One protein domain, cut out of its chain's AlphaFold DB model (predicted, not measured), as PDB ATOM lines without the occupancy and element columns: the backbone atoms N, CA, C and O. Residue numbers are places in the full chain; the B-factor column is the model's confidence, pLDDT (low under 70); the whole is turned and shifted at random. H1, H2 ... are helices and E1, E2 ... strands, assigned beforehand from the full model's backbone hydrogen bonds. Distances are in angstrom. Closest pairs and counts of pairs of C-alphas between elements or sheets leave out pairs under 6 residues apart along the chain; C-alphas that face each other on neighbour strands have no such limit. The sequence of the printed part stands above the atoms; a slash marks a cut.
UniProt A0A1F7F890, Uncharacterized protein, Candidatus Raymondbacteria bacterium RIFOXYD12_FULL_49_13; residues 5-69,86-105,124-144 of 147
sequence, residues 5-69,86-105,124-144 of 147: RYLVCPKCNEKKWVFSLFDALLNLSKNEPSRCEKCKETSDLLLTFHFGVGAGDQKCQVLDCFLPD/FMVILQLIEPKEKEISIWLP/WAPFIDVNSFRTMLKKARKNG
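AT A GLANCE: This is residues 5 to 69, 86 to 105 and 124 to 144 of the 147 residues of an uncharacterized protein of Candidatus Raymondbacteria bacterium RIFOXYD12_FULL_49_13 (UniProt A0A1F7F890). One strongly twisted sheet of seven strands makes a wall with the short helix H1 packed on E4, while H2 runs off beside E6, residues 134 to 144 sticking out as an arm. The printed part has 106 residues, with two named helices and seven named strands in the order E1, E2, H1, E3, E4, E5, E6, E7, H2; the class is mixed. The antiparallel sheet runs E2 E1 E3 E4 E5 E6 E7. The whole is only just compact, close to loose: radius of gyration of the C-alphas 15.3 A, spans 52 by 38 by 23 A.

HOW THE PARTS SIT: E1, residues 5 to 8, and E2, residues 15 to 17, form a hairpin; N 7 and O 16, 2.8 A apart, are within hydrogen-bond range, like the N and O pairs below. H1, residues 21 to 29, is on the sheet at a height over the sheet of 7.5 A. It touches E4, residues 57 to 66; the closest C-alphas, of Ser 29 and Cys 65, are 4.8 A apart. E3, residues 44 to 50, neighbours E1 (N 6 and O 46, 2.9 A) and forms a hairpin with E4 (N 47 and O 60, 2.8 A). E2, H1 and E3 make a split strand-helix-strand unit, its strands running the same way with E1 between them; the crossover is right-handed. E4 bends by 72 degrees at residue 63. E5, residues 87 to 92, neighbours E4 (N 63 and O 89, 2.8 A) and forms a hairpin with E6, residues 100 to 105 (N 88 and O 103, 2.8 A). E7, residues 124 to 129, is the edge strand beside E6 (N 102 and O 128, 2.8 A). H2, residues 130 to 142, only grazes the sheet with residues 130 to 134, touching E6; the closest C-alphas, of Ser 101 and Val 130, are 5.9 A apart. In H1 and H2 every O i to N i+4 pair is within range.

IN THESE COORDINATES: E1 begins at C-alpha 5 (22.749, 24.280, 14.602). From first to last C-alpha, E3 measures 19.3 A, E4 24.4 A and H2 18.3 A, ending at C-alpha 142 (26.412, 54.508, 37.680).

THE WHOLE: The farthest C-alphas, of Lys 38 and Asn 143, are 52.3 A apart. Residues 70 to 85 and 106 to 123 are not printed; the gaps between C-alphas are 11.3 A and 6.4 A. The link from H1 to E3 is long. In this predicted model, pLDDT is under 70 at residues 51 to 56 and 95 to 97.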
ATOM      1  N   ARG A   5      23.862  23.359  14.799       94.94
ATOM      2  CA  ARG A   5      22.749  24.280  14.602       94.94
ATOM      3  C   ARG A   5      21.651  23.649  13.778       94.94
ATOM      4  O   ARG A   5      21.857  23.232  12.635       94.94
ATOM      5  N   TYR A   6      20.464  23.608  14.359       96.62
ATOM      6  CA  TYR A   6      19.316  22.953  13.761       96.62
ATOM      7  C   TYR A   6      18.063  23.789  13.946       96.62
ATOM      8  O   TYR A   6      17.830  24.340  15.014       96.62
ATOM      9  N   LEU A   7      17.229  23.819  12.915       97.00
ATOM     10  CA  LEU A   7      15.829  24.174  13.054       97.00
ATOM     11  C   LEU A   7      15.066  22.918  13.455       97.00
ATOM     12  O   LEU A   7      15.184  21.892  12.780       97.00
ATOM     13  N   VAL A   8      14.304  22.996  14.539       96.94
ATOM     14  CA  VAL A   8      13.462  21.905  15.030       96.94
ATOM     15  C   VAL A   8      12.026  22.389  15.099       96.94
ATOM     16  O   VAL A   8      11.724  23.395  15.729       96.94
ATOM     17  N   CYS A   9      11.126  21.685  14.424       96.81
ATOM     18  CA  CYS A   9       9.708  21.994  14.497       96.81
ATOM     19  C   CYS A   9       9.112  21.453  15.808       96.81
ATOM     20  O   CYS A   9       9.114  20.233  15.982       96.81
ATOM     21  N   PRO A  10       8.510  22.289  16.671       94.94
ATOM     22  CA  PRO A  10       7.937  21.831  17.938       94.94
ATOM     23  C   PRO A  10       6.678  20.967  17.757       94.94
ATOM     24  O   PRO A  10       6.297  20.223  18.656       94.94
ATOM     25  N   LYS A  11       6.015  21.044  16.593       96.44
ATOM     26  CA  LYS A  11       4.774  20.305  16.307       96.44
ATOM     27  C   LYS A  11       5.007  18.906  15.742       96.44
ATOM     28  O   LYS A  11       4.271  17.984  16.068       96.44
ATOM     29  N   CYS A  12       5.975  18.756  14.837       95.75
ATOM     30  CA  CYS A  12       6.203  17.497  14.117       95.75
ATOM     31  C   CYS A  12       7.614  16.928  14.290       95.75
ATOM     32  O   CYS A  12       7.943  15.948  13.628       95.75
ATOM     33  N   ASN A  13       8.447  17.551  15.132       94.69
ATOM     34  CA  ASN A  13       9.835  17.172  15.417       94.69
ATOM     35  C   ASN A  13      10.739  17.063  14.180       94.69
ATOM     36  O   ASN A  13      11.797  16.436  14.228       94.69
ATOM     37  N   GLU A  14      10.350  17.698  13.070       95.81
ATOM     38  CA  GLU A  14      11.198  17.757  11.884       95.81
ATOM     39  C   GLU A  14      12.448  18.568  12.203       95.81
ATOM     40  O   GLU A  14      12.348  19.696  12.691       95.81
ATOM     41  N   LYS A  15      13.613  17.996  11.900       95.50
ATOM     42  CA  LYS A  15      14.919  18.582  12.186       95.50
ATOM     43  C   LYS A  15      15.652  18.890  10.883       95.50
ATOM     44  O   LYS A  15      15.870  17.998  10.069       95.50
ATOM     45  N   LYS A  16      16.081  20.140  10.705       95.88
ATOM     46  CA  LYS A  16      16.818  20.616   9.525       95.88
ATOM     47  C   LYS A  16      18.116  21.297   9.944       95.88
ATOM     48  O   LYS A  16      18.105  22.161  10.813       95.88
ATOM     49  N   TRP A  17      19.235  20.928   9.323       95.88
ATOM     50  CA  TRP A  17      20.519  21.593   9.563       95.88
ATOM     51  C   TRP A  17      20.506  23.039   9.056       95.88
ATOM     52  O   TRP A  17      20.012  23.322   7.961       95.88
ATOM     53  N   VAL A  18      21.091  23.954   9.830       95.38
ATOM     54  CA  VAL A  18      21.248  25.357   9.436       95.38
ATOM     55  C   VAL A  18      22.607  25.550   8.775       95.38
ATOM     56  O   VAL A  18      23.642  25.533   9.433       95.38
ATOM     57  N   PHE A  19      22.634  25.794   7.465       92.00
ATOM     58  CA  PHE A  19      23.899  26.012   6.753       92.00
ATOM     59  C   PHE A  19      24.620  27.284   7.218       92.00
ATOM     60  O   PHE A  19      25.812  27.240   7.531       92.00
ATOM     61  N   SER A  20      23.889  28.392   7.342       93.94
ATOM     62  CA  SER A  20      24.430  29.702   7.705       93.94
ATOM     63  C   SER A  20      23.830  30.192   9.018       93.94
ATOM     64  O   SER A  20      22.675  30.609   9.069       93.94
ATOM     65  N   LEU A  21      24.629  30.142  10.089       94.94
ATOM     66  CA  LEU A  21      24.230  30.660  11.401       94.94
ATOM     67  C   LEU A  21      23.957  32.166  11.351       94.94
ATOM     68  O   LEU A  21      22.995  32.634  11.942       94.94
ATOM     69  N   PHE A  22      24.773  32.896  10.585       95.88
ATOM     70  CA  PHE A  22      24.595  34.326  10.359       95.88
ATOM     71  C   PHE A  22      23.215  34.640   9.771       95.88
ATOM     72  O   PHE A  22      22.514  35.482  10.316       95.88
ATOM     73  N   ASP A  23      22.804  33.958   8.694       95.88
ATOM     74  CA  ASP A  23      21.524  34.271   8.040       95.88
ATOM     75  C   ASP A  23      20.338  33.882   8.940       95.88
ATOM     76  O   ASP A  23      19.345  34.600   8.996       95.88
ATOM     77  N   ALA A  24      20.459  32.794   9.711       96.12
ATOM     78  CA  ALA A  24      19.434  32.398  10.675       96.12
ATOM     79  C   ALA A  24      19.243  33.441  11.792       96.12
ATOM     80  O   ALA A  24      18.110  33.823  12.078       96.12
ATOM     81  N   LEU A  25      20.336  33.933  12.388       96.94
ATOM     82  CA  LEU A  25      20.284  34.986  13.407       96.94
ATOM     83  C   LEU A  25      19.809  36.321  12.822       96.94
ATOM     84  O   LEU A  25      18.989  37.004  13.429       96.94
ATOM     85  N   LEU A  26      20.258  36.670  11.612       96.50
ATOM     86  CA  LEU A  26      19.814  37.877  10.919       96.50
ATOM     87  C   LEU A  26      18.301  37.864  10.674       96.50
ATOM     88  O   LEU A  26      17.645  38.875  10.907       96.50
ATOM     89  N   ASN A  27      17.739  36.735  10.245       96.06
ATOM     90  CA  ASN A  27      16.299  36.609  10.029       96.06
ATOM     91  C   ASN A  27      15.520  36.689  11.350       96.06
ATOM     92  O   ASN A  27      14.524  37.406  11.429       96.06
ATOM     93  N   LEU A  28      16.009  36.038  12.414       96.25
ATOM     94  CA  LEU A  28      15.418  36.176  13.750       96.25
ATOM     95  C   LEU A  28      15.415  37.636  14.216       96.25
ATOM     96  O   LEU A  28      14.375  38.124  14.641       96.25
ATOM     97  N   SER A  29      16.515  38.370  14.012       96.44
ATOM     98  CA  SER A  29      16.601  39.795  14.372       96.44
ATOM     99  C   SER A  29      15.653  40.718  13.604       96.44
ATOM    100  O   SER A  29      15.440  41.862  13.996       96.44
ATOM    101  N   LYS A  30      15.071  40.225  12.508       95.69
ATOM    102  CA  LYS A  30      14.066  40.926  11.701       95.69
ATOM    103  C   LYS A  30      12.641  40.448  11.985       95.69
ATOM    104  O   LYS A  30      11.728  40.856  11.279       95.69
ATOM    105  N   ASN A  31      12.439  39.594  12.993       93.38
ATOM    106  CA  ASN A  31      11.173  38.903  13.254       93.38
ATOM    107  C   ASN A  31      10.689  38.046  12.066       93.38
ATOM    108  O   ASN A  31       9.489  37.895  11.838       93.38
ATOM    109  N   GLU A  32      11.622  37.446  11.324       94.75
ATOM    110  CA  GLU A  32      11.355  36.538  10.203       94.75
ATOM    111  C   GLU A  32      11.764  35.095  10.564       94.75
ATOM    112  O   GLU A  32      12.711  34.544   9.990       94.75
ATOM    113  N   PRO A  33      11.108  34.441  11.544       90.88
ATOM    114  CA  PRO A  33      11.535  33.124  11.992       90.88
ATOM    115  C   PRO A  33      11.301  32.063  10.911       90.88
ATOM    116  O   PRO A  33      10.379  32.133  10.092       90.88
ATOM    117  N   SER A  34      12.143  31.031  10.920       93.75
ATOM    118  CA  SER A  34      12.027  29.928   9.965       93.75
ATOM    119  C   SER A  34      10.786  29.080  10.243       93.75
ATOM    120  O   SER A  34      10.456  28.793  11.392       93.75
ATOM    121  N   ARG A  35      10.117  28.628   9.180       94.81
ATOM    122  CA  ARG A  35       8.928  27.770   9.268       94.81
ATOM    123  C   ARG A  35       9.237  26.351   8.817       94.81
ATOM    124  O   ARG A  35       9.978  26.139   7.859       94.81
ATOM    125  N   CYS A  36       8.614  25.383   9.476       95.69
ATOM    126  CA  CYS A  36       8.706  23.979   9.119       95.69
ATOM    127  C   CYS A  36       8.142  23.755   7.710       95.69
ATOM    128  O   CYS A  36       7.017  24.155   7.407       95.69
ATOM    129  N   GLU A  37       8.881  23.056   6.851       94.56
ATOM    130  CA  GLU A  37       8.437  22.795   5.478       94.56
ATOM    131  C   GLU A  37       7.172  21.925   5.430       94.56
ATOM    132  O   GLU A  37       6.303  22.191   4.594       94.56
ATOM    133  N   LYS A  38       7.040  20.973   6.371       95.44
ATOM    134  CA  LYS A  38       5.931  20.007   6.464       95.44
ATOM    135  C   LYS A  38       4.631  20.612   6.995       95.44
ATOM    136  O   LYS A  38       3.589  20.439   6.377       95.44
ATOM    137  N   CYS A  39       4.673  21.303   8.138       96.00
ATOM    138  CA  CYS A  39       3.455  21.767   8.827       96.00
ATOM    139  C   CYS A  39       3.328  23.290   8.967       96.00
ATOM    140  O   CYS A  39       2.348  23.753   9.543       96.00
ATOM    141  N   LYS A  40       4.292  24.063   8.441       95.56
ATOM    142  CA  LYS A  40       4.327  25.543   8.429       95.56
ATOM    143  C   LYS A  40       4.394  26.233   9.795       95.56
ATOM    144  O   LYS A  40       4.452  27.466   9.842       95.56
ATOM    145  N   GLU A  41       4.457  25.448  10.867       96.88
ATOM    146  CA  GLU A  41       4.701  25.929  12.222       96.88
ATOM    147  C   GLU A  41       6.079  26.586  12.331       96.88
ATOM    148  O   GLU A  41       7.023  26.196  11.632       96.88
ATOM    149  N   THR A  42       6.192  27.580  13.204       96.31
ATOM    150  CA  THR A  42       7.474  28.228  13.489       96.31
ATOM    151  C   THR A  42       8.436  27.211  14.095       96.31
ATOM    152  O   THR A  42       8.065  26.449  14.982       96.31
ATOM    153  N   SER A  43       9.654  27.142  13.565       96.81
ATOM    154  CA  SER A  43      10.686  26.219  14.041       96.81
ATOM    155  C   SER A  43      11.614  26.909  15.030       96.81
ATOM    156  O   SER A  43      12.025  28.047  14.807       96.81
ATOM    157  N   ASP A  44      11.993  26.181  16.072       96.75
ATOM    158  CA  ASP A  44      12.966  26.616  17.063       96.75
ATOM    159  C   ASP A  44      14.381  26.475  16.507       96.75
ATOM    160  O   ASP A  44      14.723  25.452  15.904       96.75
ATOM    161  N   LEU A  45      15.227  27.483  16.720       97.38
ATOM    162  CA  LEU A  45      16.652  27.386  16.422       97.38
ATOM    163  C   LEU A  45      17.380  26.818  17.642       97.38
ATOM    164  O   LEU A  45      17.515  27.490  18.663       97.38
ATOM    165  N   LEU A  46      17.864  25.584  17.525       95.88
ATOM    166  CA  LEU A  46      18.662  24.920  18.548       95.88
ATOM    167  C   LEU A  46      20.145  25.000  18.212       95.88
ATOM    168  O   LEU A  46      20.543  24.727  17.075       95.88
ATOM    169  N   LEU A  47      20.952  25.330  19.216       94.38
ATOM    170  CA  LEU A  47      22.403  25.422  19.131       94.38
ATOM    171  C   LEU A  47      23.048  24.443  20.110       94.38
ATOM    172  O   LEU A  47      22.612  24.353  21.255       94.38
ATOM    173  N   THR A  48      24.113  23.767  19.691       91.69
ATOM    174  CA  THR A  48      25.002  23.047  20.609       91.69
ATOM    175  C   THR A  48      26.381  23.676  20.554       91.69
ATOM    176  O   THR A  48      27.019  23.737  19.499       91.69
ATOM    177  N   PHE A  49      26.840  24.161  21.701       88.88
ATOM    178  CA  PHE A  49      28.189  24.674  21.866       88.88
ATOM    179  C   PHE A  49      29.078  23.562  22.406       88.88
ATOM    180  O   PHE A  49      28.909  23.114  23.538       88.88
ATOM    181  N   HIS A  50      30.043  23.146  21.592       84.12
ATOM    182  CA  HIS A  50      31.112  22.251  22.018       84.12
ATOM    183  C   HIS A  50      32.198  23.103  22.674       84.12
ATOM    184  O   HIS A  50      33.068  23.658  21.991       84.12
ATOM    185  N   PHE A  51      32.101  23.302  23.988       69.75
ATOM    186  CA  PHE A  51      33.166  23.967  24.731       69.75
ATOM    187  C   PHE A  51      34.424  23.107  24.776       69.75
ATOM    188  O   PHE A  51      34.389  21.904  24.522       69.75
ATOM    189  N   GLY A  52      35.557  23.753  25.062       57.72
ATOM    190  CA  GLY A  52      36.850  23.086  25.179       57.72
ATOM    191  C   GLY A  52      36.812  21.869  26.113       57.72
ATOM    192  O   GLY A  52      35.932  21.739  26.965       57.72
ATOM    193  N   VAL A  53      37.782  20.972  25.917       48.53
ATOM    194  CA  VAL A  53      37.888  19.652  26.560       48.53
ATOM    195  C   VAL A  53      37.483  19.693  28.042       48.53
ATOM    196  O   VAL A  53      38.124  20.369  28.842       48.53
ATOM    197  N   GLY A  54      36.435  18.941  28.402       50.91
ATOM    198  CA  GLY A  54      36.005  18.720  29.791       50.91
ATOM    199  C   GLY A  54      34.788  19.521  30.272       50.91
ATOM    200  O   GLY A  54      34.245  19.179  31.316       50.91
ATOM    201  N   ALA A  55      34.316  20.528  29.527       61.62
ATOM    202  CA  ALA A  55      33.153  21.339  29.924       61.62
ATOM    203  C   ALA A  55      31.786  20.755  29.501       61.62
ATOM    204  O   ALA A  55      30.747  21.213  29.975       61.62
ATOM    205  N   GLY A  56      31.788  19.731  28.641       69.38
ATOM    206  CA  GLY A  56      30.574  19.139  28.078       69.38
ATOM    207  C   GLY A  56      29.916  20.008  27.002       69.38
ATOM    208  O   GLY A  56      30.258  21.175  26.802       69.38
ATOM    209  N   ASP A  57      28.971  19.404  26.287       82.94
ATOM    210  CA  ASP A  57      28.178  20.092  25.274       82.94
ATOM    211  C   ASP A  57      27.048  20.882  25.934       82.94
ATOM    212  O   ASP A  57      26.283  20.334  26.728       82.94
ATOM    213  N   GLN A  58      26.891  22.150  25.555       86.19
ATOM    214  CA  GLN A  58      25.767  22.967  26.011       86.19
ATOM    215  C   GLN A  58      24.738  23.134  24.901       86.19
ATOM    216  O   GLN A  58      24.981  23.812  23.899       86.19
ATOM    217  N   LYS A  59      23.574  22.509  25.092       90.50
ATOM    218  CA  LYS A  59      22.431  22.611  24.183       90.50
ATOM    219  C   LYS A  59      21.528  23.759  24.602       90.50
ATOM    220  O   LYS A  59      21.111  23.844  25.756       90.50
ATOM    221  N   CYS A  60      21.194  24.605  23.641       92.88
ATOM    222  CA  CYS A  60      20.416  25.813  23.856       92.88
ATOM    223  C   CYS A  60      19.320  25.953  22.809       92.88
ATOM    224  O   CYS A  60      19.520  25.598  21.647       92.88
ATOM    225  N   GLN A  61      18.206  26.557  23.198       95.19
ATOM    226  CA  GLN A  61      17.247  27.157  22.279       95.19
ATOM    227  C   GLN A  61      17.542  28.653  22.162       95.19
ATOM    228  O   GLN A  61      17.767  29.322  23.168       95.19
ATOM    229  N   VAL A  62      17.533  29.189  20.944       96.50
ATOM    230  CA  VAL A  62      17.545  30.638  20.716       96.50
ATOM    231  C   VAL A  62      16.133  31.166  20.936       96.50
ATOM    232  O   VAL A  62      15.214  30.773  20.223       96.50
ATOM    233  N   LEU A  63      15.973  32.037  21.929       95.81
ATOM    234  CA  LEU A  63      14.705  32.696  22.235       95.81
ATOM    235  C   LEU A  63      14.530  33.982  21.430       95.81
ATOM    236  O   LEU A  63      13.437  34.255  20.948       95.81
ATOM    237  N   ASP A  64      15.600  34.767  21.307       96.25
ATOM    238  CA  ASP A  64      15.562  36.062  20.631       96.25
ATOM    239  C   ASP A  64      16.946  36.454  20.099       96.25
ATOM    240  O   ASP A  64      17.975  35.924  20.535       96.25
ATOM    241  N   CYS A  65      16.979  37.380  19.149       97.31
ATOM    242  CA  CYS A  65      18.194  37.869  18.527       97.31
ATOM    243  C   CYS A  65      18.058  39.348  18.167       97.31
ATOM    244  O   CYS A  65      17.119  39.748  17.495       97.31
ATOM    245  N   PHE A  66      19.040  40.156  18.553       96.56
ATOM    246  CA  PHE A  66      19.024  41.598  18.344       96.56
ATOM    247  C   PHE A  66      20.284  42.070  17.624       96.56
ATOM    248  O   PHE A  66      21.375  41.526  17.820       96.56
ATOM    249  N   LEU A  67      20.123  43.128  16.834       95.94
ATOM    250  CA  LEU A  67      21.195  43.938  16.261       95.94
ATOM    251  C   LEU A  67      21.010  45.391  16.719       95.94
ATOM    252  O   LEU A  67      19.881  45.795  16.998       95.94
ATOM    253  N   PRO A  68      22.083  46.197  16.780       94.44
ATOM    254  CA  PRO A  68      21.945  47.626  17.026       94.44
ATOM    255  C   PRO A  68      21.205  48.313  15.871       94.44
ATOM    256  O   PRO A  68      21.399  47.965  14.704       94.44
ATOM    257  N   ASP A  69      20.435  49.357  16.191       91.06
ATOM    258  CA  ASP A  69      19.702  50.158  15.197       91.06
ATOM    259  C   ASP A  69      20.634  50.753  14.131       91.06
ATOM    260  O   ASP A  69      20.311  50.816  12.942       91.06
ATOM    261  N   PHE A  86      25.705  40.737  17.094       96.75
ATOM    262  CA  PHE A  86      24.451  40.178  17.574       96.75
ATOM    263  C   PHE A  86      24.443  40.099  19.103       96.75
ATOM    264  O   PHE A  86      25.444  39.752  19.730       96.75
ATOM    265  N   MET A  87      23.276  40.343  19.691       96.25
ATOM    266  CA  MET A  87      22.942  39.896  21.040       96.25
ATOM    267  C   MET A  87      21.895  38.796  20.925       96.25
ATOM    268  O   MET A  87      20.797  39.037  20.435       96.25
ATOM    269  N   VAL A  88      22.234  37.585  21.352       97.25
ATOM    270  CA  VAL A  88      21.361  36.415  21.244       97.25
ATOM    271  C   VAL A  88      20.940  35.981  22.640       97.25
ATOM    272  O   VAL A  88      21.789  35.766  23.507       97.25
ATOM    273  N   ILE A  89      19.634  35.844  22.853       96.25
ATOM    274  CA  ILE A  89      19.065  35.318  24.093       96.25
ATOM    275  C   ILE A  89      18.916  33.810  23.939       96.25
ATOM    276  O   ILE A  89      18.215  33.329  23.048       96.25
ATOM    277  N   LEU A  90      19.590  33.066  24.805       94.75
ATOM    278  CA  LEU A  90      19.606  31.611  24.826       94.75
ATOM    279  C   LEU A  90      18.860  31.097  26.054       94.75
ATOM    280  O   LEU A  90      18.984  31.658  27.139       94.75
ATOM    281  N   GLN A  91      18.145  29.989  25.898       93.31
ATOM    282  CA  GLN A  91      17.678  29.157  27.001       93.31
ATOM    283  C   GLN A  91      18.457  27.848  26.996       93.31
ATOM    284  O   GLN A  91      18.426  27.117  26.004       93.31
ATOM    285  N   LEU A  92      19.133  27.547  28.104       89.44
ATOM    286  CA  LEU A  92      19.769  26.252  28.317       89.44
ATOM    287  C   LEU A  92      18.692  25.161  28.405       89.44
ATOM    288  O   LEU A  92      17.699  25.304  29.121       89.44
ATOM    289  N   ILE A  93      18.877  24.082  27.644       87.75
ATOM    290  CA  ILE A  93      17.946  22.939  27.616       87.75
ATOM    291  C   ILE A  93      18.224  21.986  28.794       87.75
ATOM    292  O   ILE A  93      17.315  21.317  29.281       87.75
ATOM    293  N   GLU A  94      19.466  21.957  29.276       77.06
ATOM    294  CA  GLU A  94      19.953  21.189  30.428       77.06
ATOM    295  C   GLU A  94      20.948  22.095  31.191       77.06
ATOM    296  O   GLU A  94      21.739  22.760  30.514       77.06
ATOM    297  N   PRO A  95      20.969  22.169  32.543       66.44
ATOM    298  CA  PRO A  95      20.322  21.312  33.551       66.44
ATOM    299  C   PRO A  95      18.904  21.766  33.985       66.44
ATOM    300  O   PRO A  95      18.310  22.635  33.365       66.44
ATOM    301  N   LYS A  96      18.334  21.122  35.026       57.59
ATOM    302  CA  LYS A  96      16.921  21.169  35.500       57.59
ATOM    303  C   LYS A  96      16.231  22.541  35.564       57.59
ATOM    304  O   LYS A  96      15.002  22.585  35.548       57.59
ATOM    305  N   GLU A  97      16.981  23.627  35.671       67.12
ATOM    306  CA  GLU A  97      16.444  24.981  35.677       67.12
ATOM    307  C   GLU A  97      16.739  25.609  34.317       67.12
ATOM    308  O   GLU A  97      17.895  25.703  33.914       67.12
ATOM    309  N   LYS A  98      15.680  25.994  33.592       77.38
ATOM    310  CA  LYS A  98      15.745  26.628  32.267       77.38
ATOM    311  C   LYS A  98      16.383  28.016  32.360       77.38
ATOM    312  O   LYS A  98      15.697  29.037  32.299       77.38
ATOM    313  N   GLU A  99      17.690  28.045  32.556       87.94
ATOM    314  CA  GLU A  99      18.461  29.262  32.735       87.94
ATOM    315  C   GLU A  99      18.586  30.019  31.408       87.94
ATOM    316  O   GLU A  99      18.809  29.439  30.340       87.94
ATOM    317  N   ILE A 100      18.414  31.339  31.491       92.62
ATOM    318  CA  ILE A 100      18.588  32.245  30.360       92.62
ATOM    319  C   ILE A 100      20.027  32.754  30.367       92.62
ATOM    320  O   ILE A 100      20.522  33.245  31.380       92.62
ATOM    321  N   SER A 101      20.676  32.680  29.211       92.12
ATOM    322  CA  SER A 101      22.024  33.188  28.974       92.12
ATOM    323  C   SER A 101      22.050  34.121  27.770       92.12
ATOM    324  O   SER A 101      21.195  34.064  26.889       92.12
ATOM    325  N   ILE A 102      23.051  34.990  27.730       94.25
ATOM    326  CA  ILE A 102      23.296  35.933  26.645       94.25
ATOM    327  C   ILE A 102      24.564  35.501  25.918       94.25
ATOM    328  O   ILE A 102      25.631  35.372  26.523       94.25
ATOM    329  N   TRP A 103      24.437  35.311  24.609       94.94
ATOM    330  CA  TRP A 103      25.538  35.038  23.696       94.94
ATOM    331  C   TRP A 103      25.769  36.251  22.798       94.94
ATOM    332  O   TRP A 103      24.828  36.805  22.229       94.94
ATOM    333  N   LEU A 104      27.031  36.661  22.663       95.19
ATOM    334  CA  LEU A 104      27.435  37.837  21.895       95.19
ATOM    335  C   LEU A 104      28.351  37.465  20.711       95.19
ATOM    336  O   LEU A 104      29.566  37.713  20.767       95.19
ATOM    337  N   PRO A 105      27.821  36.816  19.656       95.81
ATOM    338  CA  PRO A 105      28.572  36.562  18.440       95.81
ATOM    339  C   PRO A 105      28.590  37.786  17.526       95.81
ATOM    340  O   PRO A 105      27.688  38.622  17.543       95.81
ATOM    341  N   TRP A 124      32.437  37.642  21.514       86.69
ATOM    342  CA  TRP A 124      32.947  38.250  22.746       86.69
ATOM    343  C   TRP A 124      32.765  37.328  23.945       86.69
ATOM    344  O   TRP A 124      33.697  37.137  24.720       86.69
ATOM    345  N   ALA A 125      31.583  36.729  24.080       80.69
ATOM    346  CA  ALA A 125      31.275  35.810  25.166       80.69
ATOM    347  C   ALA A 125      30.170  34.835  24.740       80.69
ATOM    348  O   ALA A 125      29.164  35.288  24.188       80.69
ATOM    349  N   PRO A 126      30.337  33.523  24.978       75.94
ATOM    350  CA  PRO A 126      29.350  32.524  24.597       75.94
ATOM    351  C   PRO A 126      28.202  32.366  25.609       75.94
ATOM    352  O   PRO A 126      27.077  32.139  25.188       75.94
ATOM    353  N   PHE A 127      28.466  32.534  26.910       84.94
ATOM    354  CA  PHE A 127      27.471  32.409  27.981       84.94
ATOM    355  C   PHE A 127      27.719  33.467  29.057       84.94
ATOM    356  O   PHE A 127      28.623  33.328  29.880       84.94
ATOM    357  N   ILE A 128      26.939  34.547  29.030       89.19
ATOM    358  CA  ILE A 128      26.834  35.506  30.135       89.19
ATOM    359  C   ILE A 128      25.453  35.320  30.761       89.19
ATOM    360  O   ILE A 128      24.450  35.474  30.066       89.19
ATOM    361  N   ASP A 129      25.371  35.030  32.057       89.00
ATOM    362  CA  ASP A 129      24.076  34.986  32.732       89.00
ATOM    363  C   ASP A 129      23.429  36.386  32.769       89.00
ATOM    364  O   ASP A 129      24.096  37.431  32.819       89.00
ATOM    365  N   VAL A 130      22.097  36.423  32.748       90.25
ATOM    366  CA  VAL A 130      21.337  37.682  32.662       90.25
ATOM    367  C   VAL A 130      21.625  38.616  33.845       90.25
ATOM    368  O   VAL A 130      21.647  39.841  33.680       90.25
ATOM    369  N   ASN A 131      21.875  38.074  35.042       91.12
ATOM    370  CA  ASN A 131      22.133  38.884  36.232       91.12
ATOM    371  C   ASN A 131      23.491  39.582  36.159       91.12
ATOM    372  O   ASN A 131      23.573  40.778  36.470       91.12
ATOM    373  N   SER A 132      24.532  38.882  35.713       91.56
ATOM    374  CA  SER A 132      25.854  39.453  35.464       91.56
ATOM    375  C   SER A 132      25.786  40.531  34.393       91.56
ATOM    376  O   SER A 132      26.254  41.649  34.630       91.56
ATOM    377  N   PHE A 133      25.125  40.261  33.263       92.69
ATOM    378  CA  PHE A 133      24.960  41.243  32.190       92.69
ATOM    379  C   PHE A 133      24.261  42.518  32.680       92.69
ATOM    380  O   PHE A 133      24.795  43.624  32.555       92.69
ATOM    381  N   ARG A 134      23.115  42.371  33.354       93.88
ATOM    382  CA  ARG A 134      22.370  43.493  33.946       93.88
ATOM    383  C   ARG A 134      23.210  44.274  34.957       93.88
ATOM    384  O   ARG A 134      23.143  45.504  35.005       93.88
ATOM    385  N   THR A 135      23.996  43.581  35.777       95.62
ATOM    386  CA  THR A 135      24.858  44.211  36.784       95.62
ATOM    387  C   THR A 135      25.969  45.032  36.135       95.62
ATOM    388  O   THR A 135      26.255  46.131  36.611       95.62
ATOM    389  N   MET A 136      26.563  44.547  35.040       94.19
ATOM    390  CA  MET A 136      27.559  45.303  34.275       94.19
ATOM    391  C   MET A 136      26.962  46.587  33.695       94.19
ATOM    392  O   MET A 136      27.520  47.661  33.924       94.19
ATOM    393  N   LEU A 137      25.785  46.511  33.061       94.62
ATOM    394  CA  LEU A 137      25.084  47.695  32.545       94.62
ATOM    395  C   LEU A 137      24.767  48.703  33.658       94.62
ATOM    396  O   LEU A 137      25.025  49.897  33.523       94.62
ATOM    397  N   LYS A 138      24.274  48.227  34.810       96.56
ATOM    398  CA  LYS A 138      23.990  49.088  35.969       96.56
ATOM    399  C   LYS A 138      25.249  49.794  36.485       96.56
ATOM    400  O   LYS A 138      25.185  50.973  36.830       96.56
ATOM    401  N   LYS A 139      26.381  49.087  36.561       96.88
ATOM    402  CA  LYS A 139      27.664  49.662  36.996       96.88
ATOM    403  C   LYS A 139      28.176  50.709  36.004       96.88
ATOM    404  O   LYS A 139      28.603  51.772  36.442       96.88
ATOM    405  N   ALA A 140      28.080  50.445  34.703       97.25
ATOM    406  CA  ALA A 140      28.453  51.401  33.663       97.25
ATOM    407  C   ALA A 140      27.603  52.684  33.741       97.25
ATOM    408  O   ALA A 140      28.164  53.772  33.848       97.25
ATOM    409  N   ARG A 141      26.273  52.564  33.848       97.00
ATOM    410  CA  ARG A 141      25.377  53.720  34.055       97.00
ATOM    411  C   ARG A 141      25.726  54.524  35.304       97.00
ATOM    412  O   ARG A 141      25.780  55.747  35.257       97.00
ATOM    413  N   LYS A 142      26.010  53.848  36.424       97.12
ATOM    414  CA  LYS A 142      26.412  54.508  37.680       97.12
ATOM    415  C   LYS A 142      27.700  55.329  37.525       97.12
ATOM    416  O   LYS A 142      27.858  56.327  38.218       97.12
ATOM    417  N   ASN A 143      28.591  54.924  36.623       97.31
ATOM    418  CA  ASN A 143      29.840  55.625  36.329       97.31
ATOM    419  C   ASN A 143      29.698  56.693  35.226       97.31
ATOM    420  O   ASN A 143      30.708  57.210  34.761       97.31
ATOM    421  N   GLY A 144      28.471  57.033  34.816       96.12
ATOM    422  CA  GLY A 144      28.206  58.112  33.862       96.12
ATOM    423  C   GLY A 144      28.285  57.710  32.388       96.12
ATOM    424  O   GLY A 144      28.294  58.588  31.533       96.12
TER     425      GLY A 144